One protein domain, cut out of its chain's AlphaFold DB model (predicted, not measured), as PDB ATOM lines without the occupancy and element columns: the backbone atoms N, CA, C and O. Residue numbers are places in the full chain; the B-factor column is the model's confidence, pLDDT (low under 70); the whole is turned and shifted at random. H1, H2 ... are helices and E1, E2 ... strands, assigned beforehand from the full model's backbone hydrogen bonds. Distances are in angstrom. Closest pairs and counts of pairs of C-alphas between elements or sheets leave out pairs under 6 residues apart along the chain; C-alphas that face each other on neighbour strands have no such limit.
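This is residues 6 to 57 and 67 to 88 of the 90 residues of the protein "Divalent-cation tolerance protein CutA" of Chloroflexi bacterium (UniProt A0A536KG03). A curled, twisted sheet of four strands has two helices, H1 and H2, packed on one face, while the hairpin E2 and E3 reaches out beyond this body and makes much of the length. Residues 45 to 50, round the tip of that hairpin, stick out. The printed part has 74 residues with two named helices and four named strands, in the order E1, H1, E2, E3, H2, E4; the sheet's order is E2, E3, E1, E4, antiparallel throughout, and the class is mixed, helices and strands. The whole is compact, with a radius of gyration of the C-alphas of 12.7 A, yet elongated in outline, spanning 40 by 23 by 23 A.

E1, residues 6 to 12, begins at C-alpha 6 (45.116, -15.497, 5.314) and is 19.4 A long from first to last C-alpha. H1 follows, residues 15 to 27, 18.2 A long. E2, residues 33 to 46, measures 32.8 A and bends by 77 degrees at residue 39. E3, residues 49 to 57, measures 22.7 A, begins at C-alpha 49 (33.158, 14.687, 10.249) and bends by 64 degrees at residue 54. After the cut come H2, residues 67 to 77, 15.6 A long, and E4, residues 82 to 87, 16.6 A long, which ends at C-alpha 87 (47.203, -12.364, 2.734).

E1 pairs with E4 over its residues 6 to 11 and with E3 over its residues 11 to 12, a staggered pairing. E1 and E4 are antiparallel at 164 degrees, with N 7 and O 86 2.8 A apart, within hydrogen-bond range. E3 and E1 are antiparallel at 116 degrees, with N 12 and O 56 at 2.9 A. The hairpin E2 and E3 is antiparallel at 176 degrees, with N 40 and O 55 at 2.8 A and N 51 and O 44 at 2.8 A. E2 and E4 are the edge strands and are apart. E1, H1 and E2 form a split strand-helix-strand unit, two strands running the same way with E3 between them in the sheet; its crossover is right-handed. H1 and H2 are on the same face of the sheet, two layers, helices over one face. H1 is over E3, at a height over the sheet of 7.2 A, slantwise to the strands at 47 degrees to E3 on the local plane; the C-alphas of Arg 15 and Ala 56 are its closest to E3, 5.0 A apart. H2 is over E4 and only just over E1, on which 3 of its C-alphas fall, at a height of 9.4 A, along the strands at 10 degrees to E4 on the local plane; its closest C-alphas to E4 are those of Leu 71 and Pro 83, 6.4 A apart. H1, with residues 21 to 25 alone, only just touches H2, with 3 pairs of C-alphas within 8 A, the closest those of Ala 21 and Leu 74 at 6.9 A; they run opposite ways at a steep tilt of 49 degrees. In H1 and H2 every O i to N i+4 pair is within hydrogen-bond range.

The two C-alphas farthest apart, those of Gln 29 and Gly 48, are 41.0 A apart. Residues 58 to 66 are not printed, and C-alphas 57 and 67 are 17.1 A apart across this cut, in the link from E3 to H2. The links that are printed whole are tight. The mean pLDDT of the printed part is 95.6, and no printed residue is under 70.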
ATOM      1  N   ALA A   6      45.786 -16.783   5.242       95.44
ATOM      2  CA  ALA A   6      45.116 -15.497   5.314       95.44
ATOM      3  C   ALA A   6      44.708 -15.190   6.757       95.44
ATOM      4  O   ALA A   6      44.338 -16.075   7.528       95.44
ATOM      5  N   LEU A   7      44.780 -13.910   7.106       97.19
ATOM      6  CA  LEU A   7      44.252 -13.356   8.342       97.19
ATOM      7  C   LEU A   7      43.067 -12.464   7.977       97.19
ATOM      8  O   LEU A   7      43.219 -11.538   7.181       97.19
ATOM      9  N   ILE A   8      41.904 -12.734   8.551       98.00
ATOM     10  CA  ILE A   8      40.746 -11.848   8.459       98.00
ATOM     11  C   ILE A   8      40.712 -10.982   9.713       98.00
ATOM     12  O   ILE A   8      40.894 -11.484  10.822       98.00
ATOM     13  N   LEU A   9      40.500  -9.685   9.525       97.94
ATOM     14  CA  LEU A   9      40.261  -8.720  10.588       97.94
ATOM     15  C   LEU A   9      38.875  -8.139  10.388       97.94
ATOM     16  O   LEU A   9      38.576  -7.725   9.278       97.94
ATOM     17  N   ALA A  10      38.053  -8.076  11.426       97.50
ATOM     18  CA  ALA A  10      36.737  -7.454  11.333       97.50
ATOM     19  C   ALA A  10      36.420  -6.685  12.611       97.50
ATOM     20  O   ALA A  10      36.643  -7.187  13.715       97.50
ATOM     21  N   THR A  11      35.922  -5.460  12.474       96.88
ATOM     22  CA  THR A  11      35.465  -4.654  13.610       96.88
ATOM     23  C   THR A  11      33.973  -4.846  13.837       96.88
ATOM     24  O   THR A  11      33.193  -4.836  12.887       96.88
ATOM     25  N   PHE A  12      33.583  -4.999  15.100       96.94
ATOM     26  CA  PHE A  12      32.203  -5.204  15.538       96.94
ATOM     27  C   PHE A  12      31.799  -4.155  16.567       96.94
ATOM     28  O   PHE A  12      32.618  -3.728  17.384       96.94
ATOM     29  N   GLY A  13      30.510  -3.808  16.594       94.50
ATOM     30  CA  GLY A  13      29.960  -2.851  17.558       94.50
ATOM     31  C   GLY A  13      30.016  -3.333  19.012       94.50
ATOM     32  O   GLY A  13      29.903  -2.528  19.935       94.50
ATOM     33  N   SER A  14      30.208  -4.635  19.242       94.88
ATOM     34  CA  SER A  14      30.369  -5.203  20.581       94.88
ATOM     35  C   SER A  14      31.290  -6.420  20.600       94.88
ATOM     36  O   SER A  14      31.440  -7.135  19.608       94.88
ATOM     37  N   ARG A  15      31.869  -6.683  21.775       96.81
ATOM     38  CA  ARG A  15      32.643  -7.898  22.052       96.81
ATOM     39  C   ARG A  15      31.821  -9.161  21.801       96.81
ATOM     40  O   ARG A  15      32.289 -10.043  21.093       96.81
ATOM     41  N   ASP A  16      30.619  -9.238  22.366       96.81
ATOM     42  CA  ASP A  16      29.801 -10.454  22.315       96.81
ATOM     43  C   ASP A  16      29.414 -10.818  20.874       96.81
ATOM     44  O   ASP A  16      29.278 -11.989  20.537       96.81
ATOM     45  N   GLU A  17      29.218  -9.820  20.011       96.31
ATOM     46  CA  GLU A  17      28.972 -10.044  18.586       96.31
ATOM     47  C   GLU A  17      30.208 -10.595  17.871       96.31
ATOM     48  O   GLU A  17      30.093 -11.587  17.155       96.31
ATOM     49  N   ALA A  18      31.387 -10.022  18.134       97.75
ATOM     50  CA  ALA A  18      32.649 -10.526  17.596       97.75
ATOM     51  C   ALA A  18      32.929 -11.973  18.037       97.75
ATOM     52  O   ALA A  18      33.374 -12.783  17.226       97.75
ATOM     53  N   GLU A  19      32.660 -12.304  19.305       97.94
ATOM     54  CA  GLU A  19      32.827 -13.660  19.842       97.94
ATOM     55  C   GLU A  19      31.890 -14.645  19.142       97.94
ATOM     56  O   GLU A  19      32.369 -15.626  18.575       97.94
ATOM     57  N   ARG A  20      30.584 -14.345  19.068       97.81
ATOM     58  CA  ARG A  20      29.609 -15.208  18.375       97.81
ATOM     59  C   ARG A  20      29.955 -15.423  16.902       97.81
ATOM     60  O   ARG A  20      29.864 -16.545  16.408       97.81
ATOM     61  N   ALA A  21      30.340 -14.359  16.195       97.56
ATOM     62  CA  ALA A  21      30.732 -14.453  14.792       97.56
ATOM     63  C   ALA A  21      31.995 -15.315  14.627       97.56
ATOM     64  O   ALA A  21      32.032 -16.207  13.781       97.56
ATOM     65  N   GLY A  22      33.009 -15.094  15.468       97.81
ATOM     66  CA  GLY A  22      34.254 -15.855  15.440       97.81
ATOM     67  C   GLY A  22      34.064 -17.340  15.752       97.81
ATOM     68  O   GLY A  22      34.568 -18.183  15.011       97.81
ATOM     69  N   GLU A  23      33.299 -17.663  16.798       98.19
ATOM     70  CA  GLU A  23      32.948 -19.041  17.170       98.19
ATOM     71  C   GLU A  23      32.283 -19.767  16.001       98.19
ATOM     72  O   GLU A  23      32.737 -20.839  15.601       98.19
ATOM     73  N   LYS A  24      31.295 -19.132  15.365       98.00
ATOM     74  CA  LYS A  24      30.588 -19.698  14.215       98.00
ATOM     75  C   LYS A  24      31.514 -20.001  13.034       98.00
ATOM     76  O   LYS A  24      31.380 -21.055  12.415       98.00
ATOM     77  N   MET A  25      32.471 -19.120  12.724       98.06
ATOM     78  CA  MET A  25      33.424 -19.355  11.625       98.06
ATOM     79  C   MET A  25      34.325 -20.565  11.897       98.06
ATOM     80  O   MET A  25      34.667 -21.311  10.973       98.06
ATOM     81  N   VAL A  26      34.695 -20.775  13.161       98.00
ATOM     82  CA  VAL A  26      35.491 -21.932  13.585       98.00
ATOM     83  C   VAL A  26      34.643 -23.208  13.595       98.00
ATOM     84  O   VAL A  26      35.078 -24.230  13.066       98.00
ATOM     85  N   GLU A  27      33.412 -23.160  14.111       98.06
ATOM     86  CA  GLU A  27      32.470 -24.291  14.106       98.06
ATOM     87  C   GLU A  27      32.163 -24.793  12.686       98.06
ATOM     88  O   GLU A  27      32.066 -25.999  12.455       98.06
ATOM     89  N   GLN A  28      32.067 -23.876  11.720       97.00
ATOM     90  CA  GLN A  28      31.847 -24.180  10.303       97.00
ATOM     91  C   GLN A  28      33.121 -24.603   9.553       97.00
ATOM     92  O   GLN A  28      33.059 -24.874   8.356       97.00
ATOM     93  N   GLN A  29      34.270 -24.672  10.235       96.75
ATOM     94  CA  GLN A  29      35.576 -24.999   9.649       96.75
ATOM     95  C   GLN A  29      36.013 -24.036   8.531       96.75
ATOM     96  O   GLN A  29      36.807 -24.405   7.665       96.75
ATOM     97  N   LEU A  30      35.510 -22.797   8.545       96.88
ATOM     98  CA  LEU A  30      35.920 -21.729   7.628       96.88
ATOM     99  C   LEU A  30      37.170 -20.996   8.136       96.88
ATOM    100  O   LEU A  30      37.964 -20.485   7.347       96.88
ATOM    101  N   ALA A  31      37.361 -20.965   9.454       97.25
ATOM    102  CA  ALA A  31      38.568 -20.494  10.118       97.25
ATOM    103  C   ALA A  31      39.147 -21.604  11.005       97.25
ATOM    104  O   ALA A  31      38.411 -22.418  11.560       97.25
ATOM    105  N   THR A  32      40.471 -21.641  11.157       96.00
ATOM    106  CA  THR A  32      41.136 -22.632  12.018       96.00
ATOM    107  C   THR A  32      41.176 -22.190  13.474       96.00
ATOM    108  O   THR A  32      41.078 -23.018  14.374       96.00
ATOM    109  N   ASP A  33      41.358 -20.890  13.709       96.44
ATOM    110  CA  ASP A  33      41.288 -20.276  15.031       96.44
ATOM    111  C   ASP A  33      40.855 -18.807  14.931       96.44
ATOM    112  O   ASP A  33      40.849 -18.210  13.846       96.44
ATOM    113  N   GLY A  34      40.489 -18.239  16.080       97.06
ATOM    114  CA  GLY A  34      40.103 -16.845  16.201       97.06
ATOM    115  C   GLY A  34      40.473 -16.237  17.549       97.06
ATOM    116  O   GLY A  34      40.675 -16.943  18.536       97.06
ATOM    117  N   ALA A  35      40.568 -14.912  17.586       98.38
ATOM    118  CA  ALA A  35      40.753 -14.140  18.806       98.38
ATOM    119  C   ALA A  35      39.969 -12.829  18.734       98.38
ATOM    120  O   ALA A  35      39.885 -12.208  17.675       98.38
ATOM    121  N   VAL A  36      39.448 -12.383  19.877       98.38
ATOM    122  CA  VAL A  36      38.768 -11.093  20.008       98.38
ATOM    123  C   VAL A  36      39.602 -10.168  20.884       98.38
ATOM    124  O   VAL A  36      39.970 -10.515  22.007       98.38
ATOM    125  N   ILE A  37      39.877  -8.967  20.378       97.88
ATOM    126  CA  ILE A  37      40.373  -7.844  21.172       97.88
ATOM    127  C   ILE A  37      39.146  -7.016  21.574       97.88
ATOM    128  O   ILE A  37      38.556  -6.346  20.725       97.88
ATOM    129  N   PRO A  38      38.727  -7.063  22.850       94.75
ATOM    130  CA  PRO A  38      37.391  -6.634  23.259       94.75
ATOM    131  C   PRO A  38      37.184  -5.118  23.274       94.75
ATOM    132  O   PRO A  38      36.049  -4.662  23.374       94.75
ATOM    133  N   THR A  39      38.250  -4.320  23.247       93.56
ATOM    134  CA  THR A  39      38.138  -2.859  23.272       93.56
ATOM    135  C   THR A  39      39.167  -2.252  22.342       93.56
ATOM    136  O   THR A  39      40.356  -2.195  22.657       93.56
ATOM    137  N   VAL A  40      38.686  -1.779  21.198       94.81
ATOM    138  CA  VAL A  40      39.441  -0.971  20.247       94.81
ATOM    139  C   VAL A  40      38.735   0.366  20.041       94.81
ATOM    140  O   VAL A  40      37.508   0.460  20.070       94.81
ATOM    141  N   HIS A  41      39.529   1.418  19.859       93.75
ATOM    142  CA  HIS A  41      39.024   2.718  19.437       93.75
ATOM    143  C   HIS A  41      39.227   2.840  17.939       93.75
ATOM    144  O   HIS A  41      40.368   2.841  17.469       93.75
ATOM    145  N   THR A  42      38.135   2.960  17.198       91.62
ATOM    146  CA  THR A  42      38.190   3.185  15.757       91.62
ATOM    147  C   THR A  42      37.845   4.628  15.441       91.62
ATOM    148  O   THR A  42      37.092   5.297  16.154       91.62
ATOM    149  N   PHE A  43      38.467   5.133  14.380       95.31
ATOM    150  CA  PHE A  43      38.335   6.509  13.931       95.31
ATOM    151  C   PHE A  43      38.140   6.485  12.424       95.31
ATOM    152  O   PHE A  43      38.956   5.905  11.709       95.31
ATOM    153  N   HIS A  44      37.085   7.121  11.935       90.75
ATOM    154  CA  HIS A  44      36.842   7.218  10.502       90.75
ATOM    155  C   HIS A  44      36.299   8.594  10.139       90.75
ATOM    156  O   HIS A  44      35.622   9.252  10.931       90.75
ATOM    157  N   PHE A  45      36.616   9.043   8.928       93.81
ATOM    158  CA  PHE A  45      36.139  10.315   8.404       93.81
ATOM    159  C   PHE A  45      35.064  10.056   7.353       93.81
ATOM    160  O   PHE A  45      35.353   9.523   6.282       93.81
ATOM    161  N   ARG A  46      33.816  10.404   7.668       91.50
ATOM    162  CA  ARG A  46      32.656  10.274   6.776       91.50
ATOM    163  C   ARG A  46      31.808  11.540   6.905       91.50
ATOM    164  O   ARG A  46      31.837  12.201   7.937       91.50
ATOM    165  N   GLU A  47      31.149  11.948   5.821       93.19
ATOM    166  CA  GLU A  47      30.275  13.142   5.783       93.19
ATOM    167  C   GLU A  47      30.919  14.442   6.312       93.19
ATOM    168  O   GLU A  47      30.274  15.293   6.926       93.19
ATOM    169  N   GLY A  48      32.228  14.609   6.090       96.69
ATOM    170  CA  GLY A  48      32.960  15.794   6.542       96.69
ATOM    171  C   GLY A  48      33.205  15.853   8.056       96.69
ATOM    172  O   GLY A  48      33.583  16.911   8.561       96.69
ATOM    173  N   ARG A  49      32.991  14.755   8.793       96.50
ATOM    174  CA  ARG A  49      33.158  14.687  10.249       96.50
ATOM    175  C   ARG A  49      34.032  13.505  10.664       96.50
ATOM    176  O   ARG A  49      34.063  12.463  10.017       96.50
ATOM    177  N   MET A  50      34.757  13.690  11.769       97.00
ATOM    178  CA  MET A  50      35.505  12.623  12.434       97.00
ATOM    179  C   MET A  50      34.569  11.865  13.375       97.00
ATOM    180  O   MET A  50      34.046  12.451  14.325       97.00
ATOM    181  N   HIS A  51      34.412  10.571  13.137       93.69
ATOM    182  CA  HIS A  51      33.651   9.654  13.975       93.69
ATOM    183  C   HIS A  51      34.602   8.815  14.822       93.69
ATOM    184  O   HIS A  51      35.713   8.498  14.393       93.69
ATOM    185  N   ARG A  52      34.170   8.493  16.043       94.94
ATOM    186  CA  ARG A  52      34.924   7.689  17.005       94.94
ATOM    187  C   ARG A  52      33.994   6.676  17.636       94.94
ATOM    188  O   ARG A  52      32.982   7.091  18.196       94.94
ATOM    189  N   ASN A  53      34.375   5.407  17.601       92.69
ATOM    190  CA  ASN A  53      33.575   4.331  18.168       92.69
ATOM    191  C   ASN A  53      34.379   3.523  19.192       92.69
ATOM    192  O   ASN A  53      35.614   3.523  19.197       92.69
ATOM    193  N   HIS A  54      33.643   2.842  20.067       93.50
ATOM    194  CA  HIS A  54      34.158   1.777  20.914       93.50
ATOM    195  C   HIS A  54      33.690   0.461  20.309       93.50
ATOM    196  O   HIS A  54      32.491   0.210  20.254       93.50
ATOM    197  N   GLU A  55      34.633  -0.333  19.831       95.38
ATOM    198  CA  GLU A  55      34.360  -1.546  19.064       95.38
ATOM    199  C   GLU A  55      35.182  -2.712  19.622       95.38
ATOM    200  O   GLU A  55      36.040  -2.540  20.497       95.38
ATOM    201  N   ALA A  56      34.921  -3.906  19.105       97.38
ATOM    202  CA  ALA A  56      35.769  -5.075  19.280       97.38
ATOM    203  C   ALA A  56      36.405  -5.451  17.939       97.38
ATOM    204  O   ALA A  56      35.789  -5.288  16.888       97.38
ATOM    205  N   LEU A  57      37.635  -5.960  17.975       98.00
ATOM    206  CA  LEU A  57      38.335  -6.449  16.789       98.00
ATOM    207  C   LEU A  57      38.400  -7.974  16.828       98.00
ATOM    208  O   LEU A  57      39.008  -8.544  17.732       98.00
ATOM    209  N   ALA A  67      39.172 -17.757   2.505       95.25
ATOM    210  CA  ALA A  67      39.045 -16.365   2.917       95.25
ATOM    211  C   ALA A  67      37.869 -15.613   2.269       95.25
ATOM    212  O   ALA A  67      37.315 -14.737   2.914       95.25
ATOM    213  N   ALA A  68      37.485 -15.925   1.025       95.44
ATOM    214  CA  ALA A  68      36.316 -15.296   0.398       95.44
ATOM    215  C   ALA A  68      35.008 -15.703   1.102       95.44
ATOM    216  O   ALA A  68      34.231 -14.837   1.484       95.44
ATOM    217  N   GLU A  69      34.838 -16.998   1.372       96.94
ATOM    218  CA  GLU A  69      33.668 -17.534   2.078       96.94
ATOM    219  C   GLU A  69      33.561 -16.977   3.505       96.94
ATOM    220  O   GLU A  69      32.472 -16.641   3.961       96.94
ATOM    221  N   VAL A  70      34.693 -16.816   4.206       97.50
ATOM    222  CA  VAL A  70      34.707 -16.180   5.535       97.50
ATOM    223  C   VAL A  70      34.182 -14.743   5.461       97.50
ATOM    224  O   VAL A  70      33.392 -14.347   6.312       97.50
ATOM    225  N   LEU A  71      34.603 -13.955   4.465       97.31
ATOM    226  CA  LEU A  71      34.130 -12.574   4.308       97.31
ATOM    227  C   LEU A  71      32.622 -12.533   4.036       97.31
ATOM    228  O   LEU A  71      31.911 -11.770   4.688       97.31
ATOM    229  N   ASP A  72      32.146 -13.371   3.117       97.25
ATOM    230  CA  ASP A  72      30.730 -13.430   2.749       97.25
ATOM    231  C   ASP A  72      29.862 -13.837   3.947       97.25
ATOM    232  O   ASP A  72      28.821 -13.223   4.200       97.25
ATOM    233  N   GLN A  73      30.316 -14.808   4.746       97.12
ATOM    234  CA  GLN A  73      29.594 -15.209   5.950       97.12
ATOM    235  C   GLN A  73      29.592 -14.141   7.043       97.12
ATOM    236  O   GLN A  73      28.552 -13.897   7.656       97.12
ATOM    237  N   LEU A  74      30.721 -13.471   7.286       97.56
ATOM    238  CA  LEU A  74      30.771 -12.381   8.262       97.56
ATOM    239  C   LEU A  74      29.793 -11.257   7.897       97.56
ATOM    240  O   LEU A  74      29.070 -10.776   8.768       97.56
ATOM    241  N   LEU A  75      29.714 -10.889   6.615       96.56
ATOM    242  CA  LEU A  75      28.781  -9.869   6.126       96.56
ATOM    243  C   LEU A  75      27.314 -10.319   6.184       96.56
ATOM    244  O   LEU A  75      26.433  -9.494   6.415       96.56
ATOM    245  N   SER A  76      27.039 -11.611   5.986       95.50
ATOM    246  CA  SER A  76      25.687 -12.168   6.122       95.50
ATOM    247  C   SER A  76      25.190 -12.129   7.572       95.50
ATOM    248  O   SER A  76      24.015 -11.861   7.818       95.50
ATOM    249  N   GLU A  77      26.069 -12.402   8.536       90.81
ATOM    250  CA  GLU A  77      25.724 -12.454   9.963       90.81
ATOM    251  C   GLU A  77      25.709 -11.073  10.625       90.81
ATOM    252  O   GLU A  77      24.824 -10.783  11.432       90.81
ATOM    253  N   SER A  78      26.660 -10.217  10.255       92.62
ATOM    254  CA  SER A  78      26.831  -8.871  10.795       92.62
ATOM    255  C   SER A  78      27.047  -7.877   9.649       92.62
ATOM    256  O   SER A  78      28.188  -7.534   9.340       92.62
ATOM    257  N   PRO A  79      25.969  -7.367   9.021       92.38
ATOM    258  CA  PRO A  79      26.069  -6.477   7.858       92.38
ATOM    259  C   PRO A  79      26.844  -5.176   8.102       92.38
ATOM    260  O   PRO A  79      27.368  -4.588   7.160       92.38
ATOM    261  N   ASP A  80      26.908  -4.731   9.359       89.56
ATOM    262  CA  ASP A  80      27.616  -3.516   9.767       89.56
ATOM    263  C   ASP A  80      29.085  -3.774  10.155       89.56
ATOM    264  O   ASP A  80      29.812  -2.821  10.449       89.56
ATOM    265  N   CYS A  81      29.541  -5.036  10.177       91.50
ATOM    266  CA  CYS A  81      30.955  -5.326  10.396       91.50
ATOM    267  C   CYS A  81      31.786  -4.910   9.172       91.50
ATOM    268  O   CYS A  81      31.309  -4.932   8.037       91.50
ATOM    269  N   ASP A  82      33.043  -4.527   9.400       89.81
ATOM    270  CA  ASP A  82      33.972  -4.117   8.337       89.81
ATOM    271  C   ASP A  82      35.117  -5.139   8.220       89.81
ATOM    272  O   ASP A  82      36.146  -4.993   8.894       89.81
ATOM    273  N   PRO A  83      34.930  -6.240   7.463       95.56
ATOM    274  CA  PRO A  83      35.917  -7.298   7.370       95.56
ATOM    275  C   PRO A  83      36.960  -7.019   6.275       95.56
ATOM    276  O   PRO A  83      36.658  -6.674   5.135       95.56
ATOM    277  N   MET A  84      38.223  -7.261   6.606       95.12
ATOM    278  CA  MET A  84      39.385  -7.085   5.746       95.12
ATOM    279  C   MET A  84      40.222  -8.364   5.723       95.12
ATOM    280  O   MET A  84      40.587  -8.912   6.762       95.12
ATOM    281  N   ARG A  85      40.603  -8.805   4.520       95.75
ATOM    282  CA  ARG A  85      41.535  -9.919   4.314       95.75
ATOM    283  C   ARG A  85      42.968  -9.412   4.173       95.75
ATOM    284  O   ARG A  85      43.284  -8.683   3.236       95.75
ATOM    285  N   LEU A  86      43.859  -9.909   5.022       94.12
ATOM    286  CA  LEU A  86      45.306  -9.827   4.847       94.12
ATOM    287  C   LEU A  86      45.831 -11.173   4.360       94.12
ATOM    288  O   LEU A  86      45.573 -12.216   4.956       94.12
ATOM    289  N   THR A  87      46.581 -11.153   3.268       92.12
ATOM    290  CA  THR A  87      47.203 -12.364   2.734       92.12
ATOM    291  C   THR A  87      48.635 -12.451   3.247       92.12
ATOM    292  O   THR A  87      49.399 -11.501   3.091       92.12
ATOM    293  N   LEU A  88      48.993 -13.577   3.864       85.94
ATOM    294  CA  LEU A  88      50.305 -13.776   4.467       85.94
ATOM    295  C   LEU A  88      51.237 -14.433   3.445       85.94
ATOM    296  O   LEU A  88      50.932 -15.489   2.888       85.94
TER     297      LEU A  88